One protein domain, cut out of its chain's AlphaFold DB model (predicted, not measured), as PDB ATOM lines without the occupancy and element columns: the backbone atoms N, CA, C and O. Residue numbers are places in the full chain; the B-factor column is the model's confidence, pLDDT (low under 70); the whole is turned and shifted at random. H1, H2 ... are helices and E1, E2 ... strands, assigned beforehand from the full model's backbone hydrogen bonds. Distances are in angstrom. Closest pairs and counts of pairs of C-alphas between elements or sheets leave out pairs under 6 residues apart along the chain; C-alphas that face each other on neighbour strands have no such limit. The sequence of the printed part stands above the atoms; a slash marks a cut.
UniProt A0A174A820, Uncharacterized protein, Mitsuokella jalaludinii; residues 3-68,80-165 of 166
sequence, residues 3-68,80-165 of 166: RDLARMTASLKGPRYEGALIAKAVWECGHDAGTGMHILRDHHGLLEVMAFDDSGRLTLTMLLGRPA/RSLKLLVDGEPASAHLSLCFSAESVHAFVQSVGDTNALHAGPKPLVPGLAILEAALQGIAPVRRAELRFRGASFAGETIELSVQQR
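Overview. This is residues 3 to 68 and 80 to 165 of the 166 residues of an uncharacterized protein of Mitsuokella jalaludinii (UniProt A0A174A820). One twisted sheet of eight strands makes a curved wall that curls round H3, with H1 over E3 on the same face and H2 beyond, off the sheet; no named helix covers the opposite face. The printed part has 152 residues, with three named helices and eight named strands in the order H1 E1 E2 E3 E4 E5 E6 H2 H3 E7 E8. The sheet runs E2 E3 E4 E1 E7 E5 E8 E6 and is mixed; the class is mixed, helices and strands. The whole is compact and rounded, with a radius of gyration of the C-alphas of 14.7 A and spans of 41 by 38 by 28 A.

Arrangement. H1, residues 3 to 10, is on the sheet at a height over the sheet of 8.4 A, over E3, residues 46 to 53; their closest C-alphas, those of Leu 5 and Ala 51, are 5.5 A apart. E1, residues 21 to 29, bends by 56 degrees at residue 24 and is antiparallel to E4, residues 56 to 63, with N 26 and O 59 2.8 A apart. E2, residues 36 to 43, E3 and E4 form a meander of two hairpins, each strand the antiparallel neighbour of the one before, with N 38 and O 50 2.8 A apart and N 49 and O 60 2.9 A apart. With E1, antiparallel neighbour of E4, they form a Greek key. E5, residues 80 to 87, is parallel to E8, residues 157 to 164, with N 84 and O 161 2.9 A apart. E6, residues 94 to 98, is antiparallel to E8, with N 97 and O 158 2.9 A apart. H2, residues 101 to 111, is not on the sheet and touches H1 about perpendicular at 85 degrees, Arg 7 and Val 111 having the closest C-alphas at 4.6 A. H3, residues 127 to 138, is on the same face as H1, in two layers, helices on one face of a sheet; its closest C-alphas to E1 are Gly 127 and Ile 22, 6.3 A. E7, residues 143 to 147, is antiparallel to E1, with N 27 and O 144 2.8 A apart, and to E5, with N 85 and O 145 2.9 A apart. E6, H2, H3 and E7 form a split strand-helix-strand unit with a right-handed crossover, its two strands running the same way with E5 and E8 between them. In H1, H2 and H3 every O i to N i+4 pair is within hydrogen-bond range.

Along the chain. H1 begins at C-alpha 3 (118.122, -72.005, 198.325). From first to last C-alpha E1 and E3 span 23.7 A each, E4 23.2 A, H3 16.7 A and H2 15.5 A. E8 ends at C-alpha 164 (100.153, -64.974, 183.764).

Size, cuts and confidence. The two C-alphas farthest apart, those of Pro 15 and Glu 89, are 41.2 A apart. Residues 69 to 79 are not printed, and C-alphas 68 and 80 are 18.0 A apart across the cut. The link from H2 to H3 is long, 15 residues. The mean pLDDT of the printed part is 92.4, with residues 33 and 80 under 70.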
ATOM      1  N   ARG A   3     116.661 -72.093 198.146       94.94
ATOM      2  CA  ARG A   3     118.122 -72.005 198.325       94.94
ATOM      3  C   ARG A   3     118.849 -73.344 198.253       94.94
ATOM      4  O   ARG A   3     120.018 -73.355 197.892       94.94
ATOM      5  N   ASP A   4     118.197 -74.455 198.570       94.69
ATOM      6  CA  ASP A   4     118.801 -75.786 198.467       94.69
ATOM      7  C   ASP A   4     118.938 -76.198 196.999       94.69
ATOM      8  O   ASP A   4     120.005 -76.648 196.585       94.69
ATOM      9  N   LEU A   5     117.929 -75.898 196.176       95.94
ATOM     10  CA  LEU A   5     118.020 -76.028 194.718       95.94
ATOM     11  C   LEU A   5     119.120 -75.120 194.146       95.94
ATOM     12  O   LEU A   5     119.923 -75.553 193.319       95.94
ATOM     13  N   ALA A   6     119.206 -73.874 194.624       96.44
ATOM     14  CA  ALA A   6     120.271 -72.955 194.229       96.44
ATOM     15  C   ALA A   6     121.663 -73.503 194.596       96.44
ATOM     16  O   ALA A   6     122.553 -73.496 193.744       96.44
ATOM     17  N   ARG A   7     121.833 -74.059 195.807       96.50
ATOM     18  CA  ARG A   7     123.067 -74.735 196.251       96.50
ATOM     19  C   ARG A   7     123.459 -75.886 195.330       96.50
ATOM     20  O   ARG A   7     124.626 -75.990 194.960       96.50
ATOM     21  N   MET A   8     122.502 -76.721 194.921       95.88
ATOM     22  CA  MET A   8     122.777 -77.806 193.972       95.88
ATOM     23  C   MET A   8     123.312 -77.258 192.653       95.88
ATOM     24  O   MET A   8     124.345 -77.716 192.177       95.88
ATOM     25  N   THR A   9     122.683 -76.221 192.094       94.44
ATOM     26  CA  THR A   9     123.163 -75.626 190.836       94.44
ATOM     27  C   THR A   9     124.517 -74.923 190.984       94.44
ATOM     28  O   THR A   9     125.343 -75.002 190.077       94.44
ATOM     29  N   ALA A  10     124.795 -74.316 192.143       93.75
ATOM     30  CA  ALA A  10     126.081 -73.693 192.470       93.75
ATOM     31  C   ALA A  10     127.217 -74.712 192.708       93.75
ATOM     32  O   ALA A  10     128.392 -74.345 192.739       93.75
ATOM     33  N   SER A  11     126.896 -76.004 192.852       93.19
ATOM     34  CA  SER A  11     127.900 -77.073 192.951       93.19
ATOM     35  C   SER A  11     128.649 -77.327 191.634       93.19
ATOM     36  O   SER A  11     129.718 -77.939 191.653       93.19
ATOM     37  N   LEU A  12     128.133 -76.822 190.504       90.88
ATOM     38  CA  LEU A  12     128.814 -76.843 189.212       90.88
ATOM     39  C   LEU A  12     130.063 -75.951 189.265       90.88
ATOM     40  O   LEU A  12     129.989 -74.730 189.138       90.88
ATOM     41  N   LYS A  13     131.225 -76.579 189.464       87.38
ATOM     42  CA  LYS A  13     132.521 -75.911 189.648       87.38
ATOM     43  C   LYS A  13     133.545 -76.349 188.610       87.38
ATOM     44  O   LYS A  13     133.466 -77.439 188.047       87.38
ATOM     45  N   GLY A  14     134.531 -75.486 188.385       86.94
ATOM     46  CA  GLY A  14     135.658 -75.719 187.486       86.94
ATOM     47  C   GLY A  14     135.707 -74.741 186.307       86.94
ATOM     48  O   GLY A  14     134.731 -74.023 186.067       86.94
ATOM     49  N   PRO A  15     136.809 -74.746 185.532       86.00
ATOM     50  CA  PRO A  15     137.104 -73.716 184.526       86.00
ATOM     51  C   PRO A  15     136.007 -73.527 183.472       86.00
ATOM     52  O   PRO A  15     135.819 -72.443 182.934       86.00
ATOM     53  N   ARG A  16     135.239 -74.585 183.186       87.75
ATOM     54  CA  ARG A  16     134.126 -74.561 182.228       87.75
ATOM     55  C   ARG A  16     132.977 -73.640 182.655       87.75
ATOM     56  O   ARG A  16     132.298 -73.085 181.792       87.75
ATOM     57  N   TYR A  17     132.724 -73.531 183.958       90.56
ATOM     58  CA  TYR A  17     131.585 -72.794 184.516       90.56
ATOM     59  C   TYR A  17     131.971 -71.388 184.991       90.56
ATOM     60  O   TYR A  17     131.104 -70.621 185.408       90.56
ATOM     61  N   GLU A  18     133.254 -71.029 184.918       88.69
ATOM     62  CA  GLU A  18     133.716 -69.693 185.276       88.69
ATOM     63  C   GLU A  18     133.043 -68.627 184.409       88.69
ATOM     64  O   GLU A  18     132.942 -68.746 183.185       88.69
ATOM     65  N   GLY A  19     132.532 -67.585 185.067       90.94
ATOM     66  CA  GLY A  19     131.821 -66.505 184.394       90.94
ATOM     67  C   GLY A  19     130.499 -66.928 183.745       90.94
ATOM     68  O   GLY A  19     129.961 -66.167 182.941       90.94
ATOM     69  N   ALA A  20     129.957 -68.109 184.068       93.44
ATOM     70  CA  ALA A  20     128.682 -68.546 183.520       93.44
ATOM     71  C   ALA A  20     127.554 -67.566 183.875       93.44
ATOM     72  O   ALA A  20     127.467 -67.051 184.991       93.44
ATOM     73  N   LEU A  21     126.669 -67.325 182.907       94.25
ATOM     74  CA  LEU A  21     125.539 -66.408 183.040       94.25
ATOM     75  C   LEU A  21     124.230 -67.173 182.902       94.25
ATOM     76  O   LEU A  21     124.054 -67.934 181.955       94.25
ATOM     77  N   ILE A  22     123.271 -66.933 183.792       95.19
ATOM     78  CA  ILE A  22     121.927 -67.505 183.662       95.19
ATOM     79  C   ILE A  22     121.159 -66.697 182.612       95.19
ATOM     80  O   ILE A  22     120.976 -65.495 182.769       95.19
ATOM     81  N   ALA A  23     120.688 -67.352 181.553       95.12
ATOM     82  CA  ALA A  23     119.818 -66.759 180.534       95.12
ATOM     83  C   ALA A  23     118.328 -66.980 180.838       95.12
ATOM     84  O   ALA A  23     117.488 -66.140 180.507       95.12
ATOM     85  N   LYS A  24     117.987 -68.101 181.477       97.19
ATOM     86  CA  LYS A  24     116.616 -68.457 181.867       97.19
ATOM     87  C   LYS A  24     116.654 -69.240 183.174       97.19
ATOM     88  O   LYS A  24     117.487 -70.131 183.314       97.19
ATOM     89  N   ALA A  25     115.738 -68.934 184.081       98.06
ATOM     90  CA  ALA A  25     115.474 -69.725 185.273       98.06
ATOM     91  C   ALA A  25     113.979 -70.037 185.348       98.06
ATOM     92  O   ALA A  25     113.146 -69.156 185.133       98.06
ATOM     93  N   VAL A  26     113.650 -71.293 185.621       97.50
ATOM     94  CA  VAL A  26     112.282 -71.776 185.802       97.50
ATOM     95  C   VAL A  26     112.212 -72.468 187.149       97.50
ATOM     96  O   VAL A  26     112.956 -73.415 187.376       97.50
ATOM     97  N   TRP A  27     111.326 -72.002 188.018       96.69
ATOM     98  CA  TRP A  27     110.995 -72.658 189.273       96.69
ATOM     99  C   TRP A  27     109.585 -73.235 189.198       96.69
ATOM    100  O   TRP A  27     108.680 -72.586 188.673       96.69
ATOM    101  N   GLU A  28     109.402 -74.437 189.729       94.94
ATOM    102  CA  GLU A  28     108.126 -75.141 189.824       94.94
ATOM    103  C   GLU A  28     107.961 -75.709 191.232       94.94
ATOM    104  O   GLU A  28     108.903 -76.270 191.790       94.94
ATOM    105  N   CYS A  29     106.766 -75.551 191.796       91.00
ATOM    106  CA  CYS A  29     106.410 -76.057 193.115       91.00
ATOM    107  C   CYS A  29     106.144 -77.565 193.066       91.00
ATOM    108  O   CYS A  29     105.358 -78.023 192.232       91.00
ATOM    109  N   GLY A  30     106.738 -78.297 194.010       84.38
ATOM    110  CA  GLY A  30     106.577 -79.741 194.157       84.38
ATOM    111  C   GLY A  30     107.380 -80.552 193.137       84.38
ATOM    112  O   GLY A  30     107.476 -80.207 191.956       84.38
ATOM    113  N   HIS A  31     107.985 -81.639 193.606       77.94
ATOM    114  CA  HIS A  31     108.633 -82.629 192.758       77.94
ATOM    115  C   HIS A  31     108.649 -83.992 193.455       77.94
ATOM    116  O   HIS A  31     109.166 -84.114 194.559       77.94
ATOM    117  N   ASP A  32     108.121 -85.024 192.799       70.88
ATOM    118  CA  ASP A  32     107.918 -86.340 193.427       70.88
ATOM    119  C   ASP A  32     109.148 -87.271 193.336       70.88
ATOM    120  O   ASP A  32     109.056 -88.454 193.658       70.88
ATOM    121  N   ALA A  33     110.305 -86.782 192.871       69.44
ATOM    122  CA  ALA A  33     111.440 -87.635 192.488       69.44
ATOM    123  C   ALA A  33     112.677 -87.539 193.402       69.44
ATOM    124  O   ALA A  33     113.806 -87.664 192.930       69.44
ATOM    125  N   GLY A  34     112.496 -87.361 194.712       84.06
ATOM    126  CA  GLY A  34     113.611 -87.286 195.662       84.06
ATOM    127  C   GLY A  34     114.476 -86.039 195.454       84.06
ATOM    128  O   GLY A  34     113.983 -84.990 195.055       84.06
ATOM    129  N   THR A  35     115.773 -86.132 195.750       92.81
ATOM    130  CA  THR A  35     116.706 -84.992 195.704       92.81
ATOM    131  C   THR A  35     117.833 -85.248 194.714       92.81
ATOM    132  O   THR A  35     118.500 -86.282 194.791       92.81
ATOM    133  N   GLY A  36     118.096 -84.304 193.811       94.00
ATOM    134  CA  GLY A  36     119.172 -84.465 192.843       94.00
ATOM    135  C   GLY A  36     119.321 -83.336 191.834       94.00
ATOM    136  O   GLY A  36     118.649 -82.306 191.877       94.00
ATOM    137  N   MET A  37     120.251 -83.545 190.903       95.50
ATOM    138  CA  MET A  37     120.522 -82.628 189.805       95.50
ATOM    139  C   MET A  37     120.855 -83.400 188.526       95.50
ATOM    140  O   MET A  37     121.626 -84.360 188.548       95.50
ATOM    141  N   HIS A  38     120.313 -82.950 187.396       95.25
ATOM    142  CA  HIS A  38     120.566 -83.513 186.074       95.25
ATOM    143  C   HIS A  38     121.004 -82.433 185.088       95.25
ATOM    144  O   HIS A  38     120.408 -81.359 185.018       95.25
ATOM    145  N   ILE A  39     122.015 -82.744 184.278       95.94
ATOM    146  CA  ILE A  39     122.332 -81.962 183.083       95.94
ATOM    147  C   ILE A  39     121.394 -82.444 181.977       95.94
ATOM    148  O   ILE A  39     121.485 -83.586 181.536       95.94
ATOM    149  N   LEU A  40     120.476 -81.579 181.554       96.19
ATOM    150  CA  LEU A  40     119.501 -81.875 180.502       96.19
ATOM    151  C   LEU A  40     120.093 -81.656 179.108       96.19
ATOM    152  O   LEU A  40     119.752 -82.357 178.159       96.19
ATOM    153  N   ARG A  41     120.978 -80.663 178.978       95.19
ATOM    154  CA  ARG A  41     121.636 -80.319 177.718       95.19
ATOM    155  C   ARG A  41     122.989 -79.684 177.983       95.19
ATOM    156  O   ARG A  41     123.088 -78.794 178.816       95.19
ATOM    157  N   ASP A  42     123.996 -80.069 177.211       94.31
ATOM    158  CA  ASP A  42     125.293 -79.395 177.201       94.31
ATOM    159  C   ASP A  42     125.833 -79.331 175.768       94.31
ATOM    160  O   ASP A  42     126.293 -80.331 175.215       94.31
ATOM    161  N   HIS A  43     125.691 -78.175 175.113       92.50
ATOM    162  CA  HIS A  43     126.032 -78.037 173.697       92.50
ATOM    163  C   HIS A  43     126.384 -76.597 173.308       92.50
ATOM    164  O   HIS A  43     125.635 -75.671 173.608       92.50
ATOM    165  N   HIS A  44     127.497 -76.405 172.586       89.31
ATOM    166  CA  HIS A  44     127.972 -75.104 172.073       89.31
ATOM    167  C   HIS A  44     127.937 -73.948 173.096       89.31
ATOM    168  O   HIS A  44     127.522 -72.832 172.780       89.31
ATOM    169  N   GLY A  45     128.359 -74.206 174.338       92.00
ATOM    170  CA  GLY A  45     128.379 -73.189 175.394       92.00
ATOM    171  C   GLY A  45     126.996 -72.839 175.962       92.00
ATOM    172  O   GLY A  45     126.862 -71.844 176.666       92.00
ATOM    173  N   LEU A  46     125.970 -73.639 175.667       95.56
ATOM    174  CA  LEU A  46     124.672 -73.609 176.330       95.56
ATOM    175  C   LEU A  46     124.554 -74.834 177.238       95.56
ATOM    176  O   LEU A  46     124.643 -75.965 176.759       95.56
ATOM    177  N   LEU A  47     124.308 -74.599 178.522       96.75
ATOM    178  CA  LEU A  47     124.072 -75.640 179.516       96.75
ATOM    179  C   LEU A  47     122.648 -75.514 180.048       96.75
ATOM    180  O   LEU A  47     122.252 -74.442 180.494       96.75
ATOM    181  N   GLU A  48     121.879 -76.593 180.020       97.88
ATOM    182  CA  GLU A  48     120.599 -76.689 180.711       97.88
ATOM    183  C   GLU A  48     120.723 -77.706 181.841       97.88
ATOM    184  O   GLU A  48     121.096 -78.857 181.615       97.88
ATOM    185  N   VAL A  49     120.440 -77.262 183.060       97.44
ATOM    186  CA  VAL A  49     120.539 -78.060 184.283       97.44
ATOM    187  C   VAL A  49     119.229 -77.975 185.048       97.44
ATOM    188  O   VAL A  49     118.575 -76.935 185.059       97.44
ATOM    189  N   MET A  50     118.851 -79.072 185.685       97.19
ATOM    190  CA  MET A  50     117.662 -79.188 186.512       97.19
ATOM    191  C   MET A  50     118.072 -79.695 187.886       97.19
ATOM    192  O   MET A  50     118.572 -80.810 187.989       97.19
ATOM    193  N   ALA A  51     117.860 -78.888 188.920       97.12
ATOM    194  CA  ALA A  51     117.941 -79.306 190.314       97.12
ATOM    195  C   ALA A  51     116.530 -79.542 190.855       97.12
ATOM    196  O   ALA A  51     115.594 -78.843 190.461       97.12
ATOM    197  N   PHE A  52     116.371 -80.513 191.743       96.12
ATOM    198  CA  PHE A  52     115.080 -80.838 192.333       96.12
ATOM    199  C   PHE A  52     115.230 -81.413 193.742       96.12
ATOM    200  O   PHE A  52     116.223 -82.066 194.065       96.12
ATOM    201  N   ASP A  53     114.232 -81.136 194.568       93.69
ATOM    202  CA  ASP A  53     114.026 -81.659 195.914       93.69
ATOM    203  C   ASP A  53     112.515 -81.691 196.203       93.69
ATOM    204  O   ASP A  53     111.703 -81.280 195.371       93.69
ATOM    205  N   ASP A  54     112.128 -82.104 197.408       89.88
ATOM    206  CA  ASP A  54     110.718 -82.161 197.817       89.88
ATOM    207  C   ASP A  54     110.016 -80.785 197.779       89.88
ATOM    208  O   ASP A  54     108.787 -80.703 197.760       89.88
ATOM    209  N   SER A  55     110.772 -79.676 197.764       88.56
ATOM    210  CA  SER A  55     110.211 -78.323 197.662       88.56
ATOM    211  C   SER A  55     109.888 -77.912 196.227       88.56
ATOM    212  O   SER A  55     109.062 -77.016 196.018       88.56
ATOM    213  N   GLY A  56     110.496 -78.557 195.232       93.31
ATOM    214  CA  GLY A  56     110.209 -78.293 193.833       93.31
ATOM    215  C   GLY A  56     111.369 -78.552 192.889       93.31
ATOM    216  O   GLY A  56     112.356 -79.212 193.206       93.31
ATOM    217  N   ARG A  57     111.242 -77.988 191.691       95.69
ATOM    218  CA  ARG A  57     112.224 -78.097 190.613       95.69
ATOM    219  C   ARG A  57     112.715 -76.718 190.190       95.69
ATOM    220  O   ARG A  57     111.923 -75.799 189.998       95.69
ATOM    221  N   LEU A  58     114.025 -76.593 189.981       97.50
ATOM    222  CA  LEU A  58     114.695 -75.421 189.426       97.50
ATOM    223  C   LEU A  58     115.448 -75.809 188.150       97.50
ATOM    224  O   LEU A  58     116.472 -76.488 188.204       97.50
ATOM    225  N   THR A  59     114.970 -75.335 187.003       97.88
ATOM    226  CA  THR A  59     115.620 -75.533 185.703       97.88
ATOM    227  C   THR A  59     116.305 -74.248 185.256       97.88
ATOM    228  O   THR A  59     115.655 -73.214 185.075       97.88
ATOM    229  N   LEU A  60     117.616 -74.309 185.036       98.06
ATOM    230  CA  LEU A  60     118.437 -73.191 184.585       98.06
ATOM    231  C   LEU A  60     118.961 -73.439 183.182       98.06
ATOM    232  O   LEU A  60     119.462 -74.514 182.874       98.06
ATOM    233  N   THR A  61     118.920 -72.403 182.354       97.62
ATOM    234  CA  THR A  61     119.689 -72.338 181.113       97.62
ATOM    235  C   THR A  61     120.813 -71.330 181.298       97.62
ATOM    236  O   THR A  61     120.554 -70.142 181.505       97.62
ATOM    237  N   MET A  62     122.049 -71.802 181.209       96.25
ATOM    238  CA  MET A  62     123.275 -71.048 181.424       96.25
ATOM    239  C   MET A  62     124.049 -70.891 180.113       96.25
ATOM    240  O   MET A  62     124.095 -71.794 179.277       96.25
ATOM    241  N   LEU A  63     124.667 -69.728 179.942       94.81
ATOM    242  CA  LEU A  63     125.607 -69.419 178.876       94.81
ATOM    243  C   LEU A  63     127.022 -69.529 179.443       94.81
ATOM    244  O   LEU A  63     127.369 -68.814 180.383       94.81
ATOM    245  N   LEU A  64     127.821 -70.414 178.860       94.19
ATOM    246  CA  LEU A  64     129.204 -70.691 179.234       94.19
ATOM    247  C   LEU A  64     130.170 -69.992 178.269       94.19
ATOM    248  O   LEU A  64     129.830 -69.743 177.109       94.19
ATOM    249  N   GLY A  65     131.380 -69.681 178.742       89.50
ATOM    250  CA  GLY A  65     132.441 -69.088 177.915       89.50
ATOM    251  C   GLY A  65     132.111 -67.693 177.368       89.50
ATOM    252  O   GLY A  65     132.646 -67.288 176.336       89.50
ATOM    253  N   ARG A  66     131.193 -66.964 178.014       83.31
ATOM    254  CA  ARG A  66     130.856 -65.586 177.643       83.31
ATOM    255  C   ARG A  66     131.777 -64.604 178.367       83.31
ATOM    256  O   ARG A  66     132.121 -64.844 179.521       83.31
ATOM    257  N   PRO A  67     132.156 -63.487 177.720       82.88
ATOM    258  CA  PRO A  67     132.904 -62.441 178.399       82.88
ATOM    259  C   PRO A  67     132.078 -61.866 179.553       82.88
ATOM    260  O   PRO A  67     130.852 -61.738 179.451       82.88
ATOM    261  N   ALA A  68     132.768 -61.496 180.632       81.38
ATOM    262  CA  ALA A  68     132.147 -60.849 181.775       81.38
ATOM    263  C   ALA A  68     131.397 -59.579 181.322       81.38
ATOM    264  O   ALA A  68     131.953 -58.777 180.563       81.38
ATOM    265  N   ARG A  80     116.160 -51.817 184.353       69.62
ATOM    266  CA  ARG A  80     116.007 -52.963 183.460       69.62
ATOM    267  C   ARG A  80     114.690 -53.625 183.816       69.62
ATOM    268  O   ARG A  80     114.544 -54.153 184.913       69.62
ATOM    269  N   SER A  81     113.760 -53.600 182.866       85.06
ATOM    270  CA  SER A  81     112.500 -54.318 182.994       85.06
ATOM    271  C   SER A  81     112.693 -55.784 182.607       85.06
ATOM    272  O   SER A  81     113.061 -56.105 181.471       85.06
ATOM    273  N   LEU A  82     112.469 -56.674 183.567       92.56
ATOM    274  CA  LEU A  82     112.366 -58.109 183.375       92.56
ATOM    275  C   LEU A  82     110.889 -58.514 183.284       92.56
ATOM    276  O   LEU A  82     109.993 -57.846 183.801       92.56
ATOM    277  N   LYS A  83     110.639 -59.632 182.603       93.69
ATOM    278  CA  LYS A  83     109.319 -60.263 182.550       93.69
ATOM    279  C   LYS A  83     109.364 -61.558 183.341       93.69
ATOM    280  O   LYS A  83     110.187 -62.421 183.026       93.69
ATOM    281  N   LEU A  84     108.490 -61.667 184.332       95.00
ATOM    282  CA  LEU A  84     108.269 -62.863 185.127       95.00
ATOM    283  C   LEU A  84     106.964 -63.508 184.664       95.00
ATOM    284  O   LEU A  84     105.896 -62.920 184.810       95.00
ATOM    285  N   LEU A  85     107.057 -64.694 184.071       95.56
ATOM    286  CA  LEU A  85     105.889 -65.458 183.638       95.56
ATOM    287  C   LEU A  85     105.512 -66.450 184.729       95.56
ATOM    288  O   LEU A  85     106.380 -67.196 185.175       95.56
ATOM    289  N   VAL A  86     104.249 -66.488 185.135       94.88
ATOM    290  CA  VAL A  86     103.796 -67.344 186.237       94.88
ATOM    291  C   VAL A  86     102.601 -68.198 185.852       94.88
ATOM    292  O   VAL A  86     101.772 -67.775 185.047       94.88
ATOM    293  N   ASP A  87     102.496 -69.365 186.481       92.56
ATOM    294  CA  ASP A  87     101.288 -70.188 186.437       92.56
ATOM    295  C   ASP A  87     100.571 -70.055 187.793       92.56
ATOM    296  O   ASP A  87     101.102 -70.463 188.837       92.56
ATOM    297  N   GLY A  88      99.374 -69.461 187.774       82.19
ATOM    298  CA  GLY A  88      98.590 -69.081 188.958       82.19
ATOM    299  C   GLY A  88      98.199 -67.598 188.946       82.19
ATOM    300  O   GLY A  88      98.591 -66.857 188.045       82.19
ATOM    301  N   GLU A  89      97.418 -67.151 189.929       82.12
ATOM    302  CA  GLU A  89      97.104 -65.726 190.115       82.12
ATOM    303  C   GLU A  89      98.181 -65.056 190.979       82.12
ATOM    304  O   GLU A  89      98.282 -65.375 192.164       82.12
ATOM    305  N   PRO A  90      99.024 -64.167 190.416       81.25
ATOM    306  CA  PRO A  90     100.033 -63.481 191.208       81.25
ATOM    307  C   PRO A  90      99.392 -62.420 192.105       81.25
ATOM    308  O   PRO A  90      98.506 -61.683 191.677       81.25
ATOM    309  N   ALA A  91      99.917 -62.266 193.321       81.38
ATOM    310  CA  ALA A  91      99.474 -61.218 194.245       81.38
ATOM    311  C   ALA A  91      99.817 -59.789 193.771       81.38
ATOM    312  O   ALA A  91      99.178 -58.824 194.185       81.38
ATOM    313  N   SER A  92     100.827 -59.640 192.905       83.75
ATOM    314  CA  SER A  92     101.221 -58.358 192.317       83.75
ATOM    315  C   SER A  92     101.540 -58.504 190.833       83.75
ATOM    316  O   SER A  92     102.207 -59.451 190.419       83.75
ATOM    317  N   ALA A  93     101.116 -57.519 190.041       88.06
ATOM    318  CA  ALA A  93     101.453 -57.411 188.622       88.06
ATOM    319  C   ALA A  93     102.840 -56.781 188.379       88.06
ATOM    320  O   ALA A  93     103.369 -56.859 187.268       88.06
ATOM    321  N   HIS A  94     103.434 -56.141 189.394       93.31
ATOM    322  CA  HIS A  94     104.690 -55.404 189.254       93.31
ATOM    323  C   HIS A  94     105.531 -55.444 190.536       93.31
ATOM    324  O   HIS A  94     105.002 -55.272 191.633       93.31
ATOM    325  N   LEU A  95     106.845 -55.641 190.409       94.44
ATOM    326  CA  LEU A  95     107.797 -55.590 191.525       94.44
ATOM    327  C   LEU A  95     108.972 -54.672 191.185       94.44
ATOM    328  O   LEU A  95     109.495 -54.728 190.074       94.44
ATOM    329  N   SER A  96     109.438 -53.902 192.169       94.75
ATOM    330  CA  SER A  96     110.675 -53.121 192.086       94.75
ATOM    331  C   SER A  96     111.670 -53.670 193.106       94.75
ATOM    332  O   SER A  96     111.410 -53.647 194.309       94.75
ATOM    333  N   LEU A  97     112.784 -54.226 192.627       95.19
ATOM    334  CA  LEU A  97     113.814 -54.847 193.458       95.19
ATOM    335  C   LEU A  97     115.099 -54.023 193.419       95.19
ATOM    336  O   LEU A  97     115.538 -53.582 192.357       95.19
ATOM    337  N   CYS A  98     115.748 -53.877 194.569       95.06
ATOM    338  CA  CYS A  98     117.067 -53.267 194.684       95.06
ATOM    339  C   CYS A  98     117.925 -54.109 195.627       95.06
ATOM    340  O   CYS A  98     117.510 -54.425 196.742       95.06
ATOM    341  N   PHE A  99     119.118 -54.482 195.172       96.06
ATOM    342  CA  PHE A  99     120.046 -55.317 195.929       96.06
ATOM    343  C   PHE A  99     121.267 -54.495 196.327       96.06
ATOM    344  O   PHE A  99     121.913 -53.886 195.471       96.06
ATOM    345  N   SER A 100     121.603 -54.485 197.616       96.56
ATOM    346  CA  SER A 100     122.878 -53.944 198.081       96.56
ATOM    347  C   SER A 100     124.007 -54.934 197.775       96.56
ATOM    348  O   SER A 100     123.774 -56.122 197.549       96.56
ATOM    349  N   ALA A 101     125.259 -54.466 197.775       97.12
ATOM    350  CA  ALA A 101     126.399 -55.375 197.635       97.12
ATOM    351  C   ALA A 101     126.433 -56.398 198.787       97.12
ATOM    352  O   ALA A 101     126.721 -57.569 198.568       97.12
ATOM    353  N   GLU A 102     126.065 -55.969 199.997       97.81
ATOM    354  CA  GLU A 102     125.944 -56.837 201.169       97.81
ATOM    355  C   GLU A 102     124.895 -57.937 200.970       97.81
ATOM    356  O   GLU A 102     125.196 -59.103 201.216       97.81
ATOM    357  N   SER A 103     123.698 -57.607 200.464       97.69
ATOM    358  CA  SER A 103     122.659 -58.620 200.243       97.69
ATOM    359  C   SER A 103     123.043 -59.611 199.143       97.69
ATOM    360  O   SER A 103     122.749 -60.802 199.265       97.69
ATOM    361  N   VAL A 104     123.768 -59.155 198.113       98.00
ATOM    362  CA  VAL A 104     124.357 -60.039 197.097       98.00
ATOM    363  C   VAL A 104     125.370 -60.991 197.729       98.00
ATOM    364  O   VAL A 104     125.249 -62.201 197.551       98.00
ATOM    365  N   HIS A 105     126.335 -60.484 198.499       98.00
ATOM    366  CA  HIS A 105     127.344 -61.328 199.141       98.00
ATOM    367  C   HIS A 105     126.726 -62.321 200.129       98.00
ATOM    368  O   HIS A 105     127.116 -63.487 200.137       98.00
ATOM    369  N   ALA A 106     125.730 -61.898 200.912       97.75
ATOM    370  CA  ALA A 106     125.011 -62.772 201.831       97.75
ATOM    371  C   ALA A 106     124.286 -63.906 201.089       97.75
ATOM    372  O   ALA A 106     124.363 -65.065 201.502       97.75
ATOM    373  N   PHE A 107     123.626 -63.603 199.962       97.75
ATOM    374  CA  PHE A 107     123.008 -64.628 199.123       97.75
ATOM    375  C   PHE A 107     124.056 -65.622 198.610       97.75
ATOM    376  O   PHE A 107     123.907 -66.822 198.835       97.75
ATOM    377  N   VAL A 108     125.129 -65.121 197.992       96.88
ATOM    378  CA  VAL A 108     126.220 -65.915 197.396       96.88
ATOM    379  C   VAL A 108     126.850 -66.847 198.430       96.88
ATOM    380  O   VAL A 108     126.973 -68.044 198.180       96.88
ATOM    381  N   GLN A 109     127.156 -66.328 199.623       97.06
ATOM    382  CA  GLN A 109     127.642 -67.132 200.744       97.06
ATOM    383  C   GLN A 109     126.634 -68.202 201.162       97.06
ATOM    384  O   GLN A 109     127.016 -69.349 201.381       97.06
ATOM    385  N   SER A 110     125.344 -67.860 201.238       96.94
ATOM    386  CA  SER A 110     124.318 -68.820 201.647       96.94
ATOM    387  C   SER A 110     124.148 -69.968 200.648       96.94
ATOM    388  O   SER A 110     123.874 -71.093 201.063       96.94
ATOM    389  N   VAL A 111     124.337 -69.717 199.347       96.31
ATOM    390  CA  VAL A 111     124.194 -70.748 198.305       96.31
ATOM    391  C   VAL A 111     125.519 -71.394 197.893       96.31
ATOM    392  O   VAL A 111     125.514 -72.345 197.119       96.31
ATOM    393  N   GLY A 112     126.651 -70.919 198.418       94.94
ATOM    394  CA  GLY A 112     127.973 -71.446 198.079       94.94
ATOM    395  C   GLY A 112     128.396 -71.185 196.629       94.94
ATOM    396  O   GLY A 112     129.222 -71.932 196.103       94.94
ATOM    397  N   ASP A 113     127.831 -70.156 195.990       94.38
ATOM    398  CA  ASP A 113     128.218 -69.731 194.644       94.38
ATOM    399  C   ASP A 113     129.606 -69.078 194.703       94.38
ATOM    400  O   ASP A 113     129.863 -68.188 195.511       94.38
ATOM    401  N   THR A 114     130.536 -69.556 193.882       92.50
ATOM    402  CA  THR A 114     131.922 -69.065 193.846       92.50
ATOM    403  C   THR A 114     132.233 -68.278 192.578       92.50
ATOM    404  O   THR A 114     133.401 -68.014 192.292       92.50
ATOM    405  N   ASN A 115     131.223 -67.920 191.783       92.31
ATOM    406  CA  ASN A 115     131.422 -67.158 190.561       92.31
ATOM    407  C   ASN A 115     131.931 -65.743 190.883       92.31
ATOM    408  O   ASN A 115     131.247 -64.938 191.518       92.31
ATOM    409  N   ALA A 116     133.133 -65.418 190.399       92.81
ATOM    410  CA  ALA A 116     133.808 -64.150 190.678       92.81
ATOM    411  C   ALA A 116     133.024 -62.912 190.198       92.81
ATOM    412  O   ALA A 116     133.266 -61.809 190.686       92.81
ATOM    413  N   LEU A 117     132.049 -63.081 189.292       93.00
ATOM    414  CA  LEU A 117     131.135 -62.011 188.868       93.00
ATOM    415  C   LEU A 117     130.330 -61.409 190.033       93.00
ATOM    416  O   LEU A 117     129.900 -60.256 189.953       93.00
ATOM    417  N   HIS A 118     130.130 -62.175 191.106       94.50
ATOM    418  CA  HIS A 118     129.370 -61.763 192.284       94.50
ATOM    419  C   HIS A 118     130.247 -61.211 193.418       94.50
ATOM    420  O   HIS A 118     129.741 -60.960 194.509       94.50
ATOM    421  N   ALA A 119     131.545 -61.023 193.173       91.25
ATOM    422  CA  ALA A 119     132.485 -60.475 194.141       91.25
ATOM    423  C   ALA A 119     132.717 -58.964 193.949       91.25
ATOM    424  O   ALA A 119     132.361 -58.360 192.933       91.25
ATOM    425  N   GLY A 120     133.394 -58.358 194.927       90.88
ATOM    426  CA  GLY A 120     133.842 -56.968 194.874       90.88
ATOM    427  C   GLY A 120     132.791 -55.949 195.336       90.88
ATOM    428  O   GLY A 120     131.720 -56.302 195.810       90.88
ATOM    429  N   PRO A 121     133.085 -54.640 195.238       88.81
ATOM    430  CA  PRO A 121     132.240 -53.592 195.823       88.81
ATOM    431  C   PRO A 121     130.959 -53.299 195.027       88.81
ATOM    432  O   PRO A 121     130.060 -52.623 195.521       88.81
ATOM    433  N   LYS A 122     130.887 -53.747 193.769       89.31
ATOM    434  CA  LYS A 122     129.743 -53.542 192.869       89.31
ATOM    435  C   LYS A 122     129.438 -54.848 192.129       89.31
ATOM    436  O   LYS A 122     129.644 -54.906 190.916       89.31
ATOM    437  N   PRO A 123     129.021 -55.895 192.857       95.00
ATOM    438  CA  PRO A 123     128.865 -57.220 192.284       95.00
ATOM    439  C   PRO A 123     127.707 -57.260 191.283       95.00
ATOM    440  O   PRO A 123     126.732 -56.506 191.395       95.00
ATOM    441  N   LEU A 124     127.805 -58.161 190.307       94.69
ATOM    442  CA  LEU A 124     126.669 -58.551 189.478       94.69
ATOM    443  C   LEU A 124     125.660 -59.288 190.369       94.69
ATOM    444  O   LEU A 124     126.054 -60.126 191.175       94.69
ATOM    445  N   VAL A 125     124.368 -58.993 190.248       95.88
ATOM    446  CA  VAL A 125     123.325 -59.639 191.060       95.88
ATOM    447  C   VAL A 125     123.064 -61.055 190.524       95.88
ATOM    448  O   VAL A 125     122.735 -61.188 189.340       95.88
ATOM    449  N   PRO A 126     123.170 -62.118 191.347       96.44
ATOM    450  CA  PRO A 126     122.834 -63.475 190.928       96.44
ATOM    451  C   PRO A 126     121.402 -63.561 190.399       96.44
ATOM    452  O   PRO A 126     120.460 -63.113 191.053       96.44
ATOM    453  N   GLY A 127     121.211 -64.193 189.237       96.12
ATOM    454  CA  GLY A 127     119.871 -64.376 188.667       96.12
ATOM    455  C   GLY A 127     118.924 -65.122 189.616       96.12
ATOM    456  O   GLY A 127     117.740 -64.802 189.692       96.12
ATOM    457  N   LEU A 128     119.461 -66.057 190.406       97.38
ATOM    458  CA  LEU A 128     118.702 -66.787 191.425       97.38
ATOM    459  C   LEU A 128     118.286 -65.914 192.612       97.38
ATOM    460  O   LEU A 128     117.217 -66.153 193.160       97.38
ATOM    461  N   ALA A 129     119.059 -64.885 192.972       97.50
ATOM    462  CA  ALA A 129     118.658 -63.927 194.005       97.50
ATOM    463  C   ALA A 129     117.469 -63.074 193.533       97.50
ATOM    464  O   ALA A 129     116.536 -62.825 194.294       97.50
ATOM    465  N   ILE A 130     117.467 -62.680 192.252       97.06
ATOM    466  CA  ILE A 130     116.340 -61.967 191.630       97.06
ATOM    467  C   ILE A 130     115.094 -62.859 191.619       97.06
ATOM    468  O   ILE A 130     114.014 -62.396 191.975       97.06
ATOM    469  N   LEU A 131     115.235 -64.132 191.232       96.94
ATOM    470  CA  LEU A 131     114.118 -65.075 191.217       96.94
ATOM    471  C   LEU A 131     113.584 -65.360 192.630       96.94
ATOM    472  O   LEU A 131     112.372 -65.358 192.809       96.94
ATOM    473  N   GLU A 132     114.454 -65.553 193.625       96.69
ATOM    474  CA  GLU A 132     114.050 -65.746 195.026       96.69
ATOM    475  C   GLU A 132     113.214 -64.565 195.535       96.69
ATOM    476  O   GLU A 132     112.101 -64.757 196.021       96.69
ATOM    477  N   ALA A 133     113.727 -63.341 195.378       96.25
ATOM    478  CA  ALA A 133     113.032 -62.133 195.809       96.25
ATOM    479  C   ALA A 133     111.712 -61.930 195.050       96.25
ATOM    480  O   ALA A 133     110.713 -61.516 195.635       96.25
ATOM    481  N   ALA A 134     111.685 -62.262 193.755       95.06
ATOM    482  CA  ALA A 134     110.460 -62.224 192.974       95.06
ATOM    483  C   ALA A 134     109.421 -63.209 193.524       95.06
ATOM    484  O   ALA A 134     108.309 -62.790 193.823       95.06
ATOM    485  N   LEU A 135     109.787 -64.480 193.731       94.12
ATOM    486  CA  LEU A 135     108.898 -65.506 194.289       94.12
ATOM    487  C   LEU A 135     108.316 -65.087 195.644       94.12
ATOM    488  O   LEU A 135     107.116 -65.240 195.855       94.12
ATOM    489  N   GLN A 136     109.128 -64.498 196.526       93.38
ATOM    490  CA  GLN A 136     108.664 -63.967 197.814       93.38
ATOM    491  C   GLN A 136     107.633 -62.836 197.661       93.38
ATOM    492  O   GLN A 136     106.752 -62.701 198.504       93.38
ATOM    493  N   GLY A 137     107.722 -62.043 196.587       91.88
ATOM    494  CA  GLY A 137     106.810 -60.933 196.307       91.88
ATOM    495  C   GLY A 137     105.511 -61.304 195.580       91.88
ATOM    496  O   GLY A 137     104.609 -60.472 195.528       91.88
ATOM    497  N   ILE A 138     105.401 -62.507 194.995       89.94
ATOM    498  CA  ILE A 138     104.227 -62.922 194.190       89.94
ATOM    499  C   ILE A 138     103.577 -64.243 194.615       89.94
ATOM    500  O   ILE A 138     102.530 -64.584 194.067       89.94
ATOM    501  N   ALA A 139     104.184 -65.005 195.528       79.25
ATOM    502  CA  ALA A 139     103.646 -66.283 195.983       79.25
ATOM    503  C   ALA A 139     102.244 -66.135 196.618       79.25
ATOM    504  O   ALA A 139     101.966 -65.113 197.248       79.25
ATOM    505  N   PRO A 140     101.377 -67.164 196.514       87.12
ATOM    506  CA  PRO A 140     101.647 -68.508 195.987       87.12
ATOM    507  C   PRO A 140     101.468 -68.630 194.460       87.12
ATOM    508  O   PRO A 140     100.423 -68.297 193.916       87.12
ATOM    509  N   VAL A 141     102.463 -69.199 193.767       90.31
ATOM    510  CA  VAL A 141     102.365 -69.602 192.348       90.31
ATOM    511  C   VAL A 141     102.870 -71.033 192.174       90.31
ATOM    512  O   VAL A 141     103.717 -71.488 192.941       90.31
ATOM    513  N   ARG A 142     102.360 -71.767 191.176       92.12
ATOM    514  CA  ARG A 142     102.799 -73.153 190.911       92.12
ATOM    515  C   ARG A 142     104.091 -73.202 190.106       92.12
ATOM    516  O   ARG A 142     104.851 -74.157 190.220       92.12
ATOM    517  N   ARG A 143     104.323 -72.179 189.290       94.56
ATOM    518  CA  ARG A 143     105.489 -72.063 188.421       94.56
ATOM    519  C   ARG A 143     105.833 -70.599 188.205       94.56
ATOM    520  O   ARG A 143     104.935 -69.769 188.089       94.56
ATOM    521  N   ALA A 144     107.121 -70.303 188.092       95.69
ATOM    522  CA  ALA A 144     107.640 -69.002 187.699       95.69
ATOM    523  C   ALA A 144     108.804 -69.162 186.710       95.69
ATOM    524  O   ALA A 144     109.701 -69.973 186.913       95.69
ATOM    525  N   GLU A 145     108.812 -68.378 185.638       97.25
ATOM    526  CA  GLU A 145     109.871 -68.327 184.631       97.25
ATOM    527  C   GLU A 145     110.386 -66.898 184.494       97.25
ATOM    528  O   GLU A 145     109.631 -65.969 184.208       97.25
ATOM    529  N   LEU A 146     111.701 -66.743 184.623       96.50
ATOM    530  CA  LEU A 146     112.407 -65.485 184.440       96.50
ATOM    531  C   LEU A 146     113.452 -65.638 183.332       96.50
ATOM    532  O   LEU A 146     114.232 -66.592 183.318       96.50
ATOM    533  N   ARG A 147     113.480 -64.687 182.392       95.56
ATOM    534  CA  ARG A 147     114.493 -64.619 181.327       95.56
ATOM    535  C   ARG A 147     115.372 -63.392 181.508       95.56
ATOM    536  O   ARG A 147     114.876 -62.266 181.512       95.56
ATOM    537  N   PHE A 148     116.677 -63.608 181.575       92.56
ATOM    538  CA  PHE A 148     117.666 -62.557 181.771       92.56
ATOM    539  C   PHE A 148     118.230 -62.132 180.414       92.56
ATOM    540  O   PHE A 148     118.836 -62.921 179.693       92.56
ATOM    541  N   ARG A 149     118.008 -60.868 180.042       84.19
ATOM    542  CA  ARG A 149     118.490 -60.281 178.772       84.19
ATOM    543  C   ARG A 149     119.729 -59.398 178.948       84.19
ATOM    544  O   ARG A 149     120.131 -58.695 178.027       84.19
ATOM    545  N   GLY A 150     120.307 -59.388 180.143       85.00
ATOM    546  CA  GLY A 150     121.482 -58.603 180.489       85.00
ATOM    547  C   GLY A 150     121.791 -58.693 181.979       85.00
ATOM    548  O   GLY A 150     121.024 -59.278 182.739       85.00
ATOM    549  N   ALA A 151     122.918 -58.104 182.366       87.69
ATOM    550  CA  ALA A 151     123.363 -58.042 183.750       87.69
ATOM    551  C   ALA A 151     122.707 -56.882 184.510       87.69
ATOM    552  O   ALA A 151     122.576 -55.782 183.961       87.69
ATOM    553  N   SER A 152     122.377 -57.139 185.773       91.62
ATOM    554  CA  SER A 152     122.028 -56.128 186.773       91.62
ATOM    555  C   SER A 152     123.124 -56.100 187.831       91.62
ATOM    556  O   SER A 152     123.604 -57.157 188.240       91.62
ATOM    557  N   PHE A 153     123.524 -54.913 188.272       93.00
ATOM    558  CA  PHE A 153     124.548 -54.739 189.302       93.00
ATOM    559  C   PHE A 153     123.931 -54.271 190.621       93.00
ATOM    560  O   PHE A 153     122.863 -53.662 190.640       93.00
ATOM    561  N   ALA A 154     124.615 -54.534 191.734       94.25
ATOM    562  CA  ALA A 154     124.195 -54.023 193.033       94.25
ATOM    563  C   ALA A 154     124.027 -52.487 193.013       94.25
ATOM    564  O   ALA A 154     124.838 -51.756 192.430       94.25
ATOM    565  N   GLY A 155     122.968 -52.011 193.665       91.75
ATOM    566  CA  GLY A 155     122.532 -50.614 193.682       91.75
ATOM    567  C   GLY A 155     121.703 -50.181 192.466       91.75
ATOM    568  O   GLY A 155     121.281 -49.028 192.418       91.75
ATOM    569  N   GLU A 156     121.473 -51.057 191.485       91.50
ATOM    570  CA  GLU A 156     120.550 -50.794 190.376       91.50
ATOM    571  C   GLU A 156     119.132 -51.267 190.723       91.50
ATOM    572  O   GLU A 156     118.945 -52.345 191.292       91.50
ATOM    573  N   THR A 157     118.128 -50.479 190.335       92.56
ATOM    574  CA  THR A 157     116.723 -50.891 190.414       92.56
ATOM    575  C   THR A 157     116.387 -51.837 189.264       92.56
ATOM    576  O   THR A 157     116.615 -51.524 188.089       92.56
ATOM    577  N   ILE A 158     115.817 -52.987 189.610       93.31
ATOM    578  CA  ILE A 158     115.332 -54.014 188.690       93.31
ATOM    579  C   ILE A 158     113.810 -54.004 188.764       93.31
ATOM    580  O   ILE A 158     113.238 -54.303 189.809       93.31
ATOM    581  N   GLU A 159     113.156 -53.688 187.654       94.44
ATOM    582  CA  GLU A 159     111.695 -53.695 187.579       94.44
ATOM    583  C   GLU A 159     111.235 -55.016 186.968       94.44
ATOM    584  O   GLU A 159     111.765 -55.457 185.950       94.44
ATOM    585  N   LEU A 160     110.240 -55.662 187.561       94.38
ATOM    586  CA  LEU A 160     109.676 -56.920 187.086       94.38
ATOM    587  C   LEU A 160     108.200 -56.729 186.778       94.38
ATOM    588  O   LEU A 160     107.411 -56.433 187.666       94.38
ATOM    589  N   SER A 161     107.836 -56.977 185.524       94.25
ATOM    590  CA  SER A 161     106.438 -57.141 185.124       94.25
ATOM    591  C   SER A 161     106.040 -58.606 185.280       94.25
ATOM    592  O   SER A 161     106.687 -59.490 184.711       94.25
ATOM    593  N   VAL A 162     104.997 -58.861 186.061       94.25
ATOM    594  CA  VAL A 162     104.483 -60.203 186.341       94.25
ATOM    595  C   VAL A 162     103.306 -60.460 185.415       94.25
ATOM    596  O   VAL A 162     102.370 -59.667 185.345       94.25
ATOM    597  N   GLN A 163     103.374 -61.547 184.655       92.69
ATOM    598  CA  GLN A 163     102.360 -61.901 183.668       92.69
ATOM    599  C   GLN A 163     101.951 -63.351 183.864       92.69
ATOM    600  O   GLN A 163     102.804 -64.229 184.003       92.69
ATOM    601  N   GLN A 164     100.646 -63.608 183.836       89.44
ATOM    602  CA  GLN A 164     100.153 -64.974 183.764       89.44
ATOM    603  C   GLN A 164     100.535 -65.580 182.419       89.44
ATOM    604  O   GLN A 164     100.436 -64.937 181.370       89.44
ATOM    605  N   ARG A 165     101.001 -66.824 182.459       82.06
ATOM    606  CA  ARG A 165     101.203 -67.621 181.260       82.06
ATOM    607  C   ARG A 165      99.821 -67.975 180.699       82.06
ATOM    608  O   ARG A 165      99.021 -68.579 181.407       82.06
TER     609      ARG A 165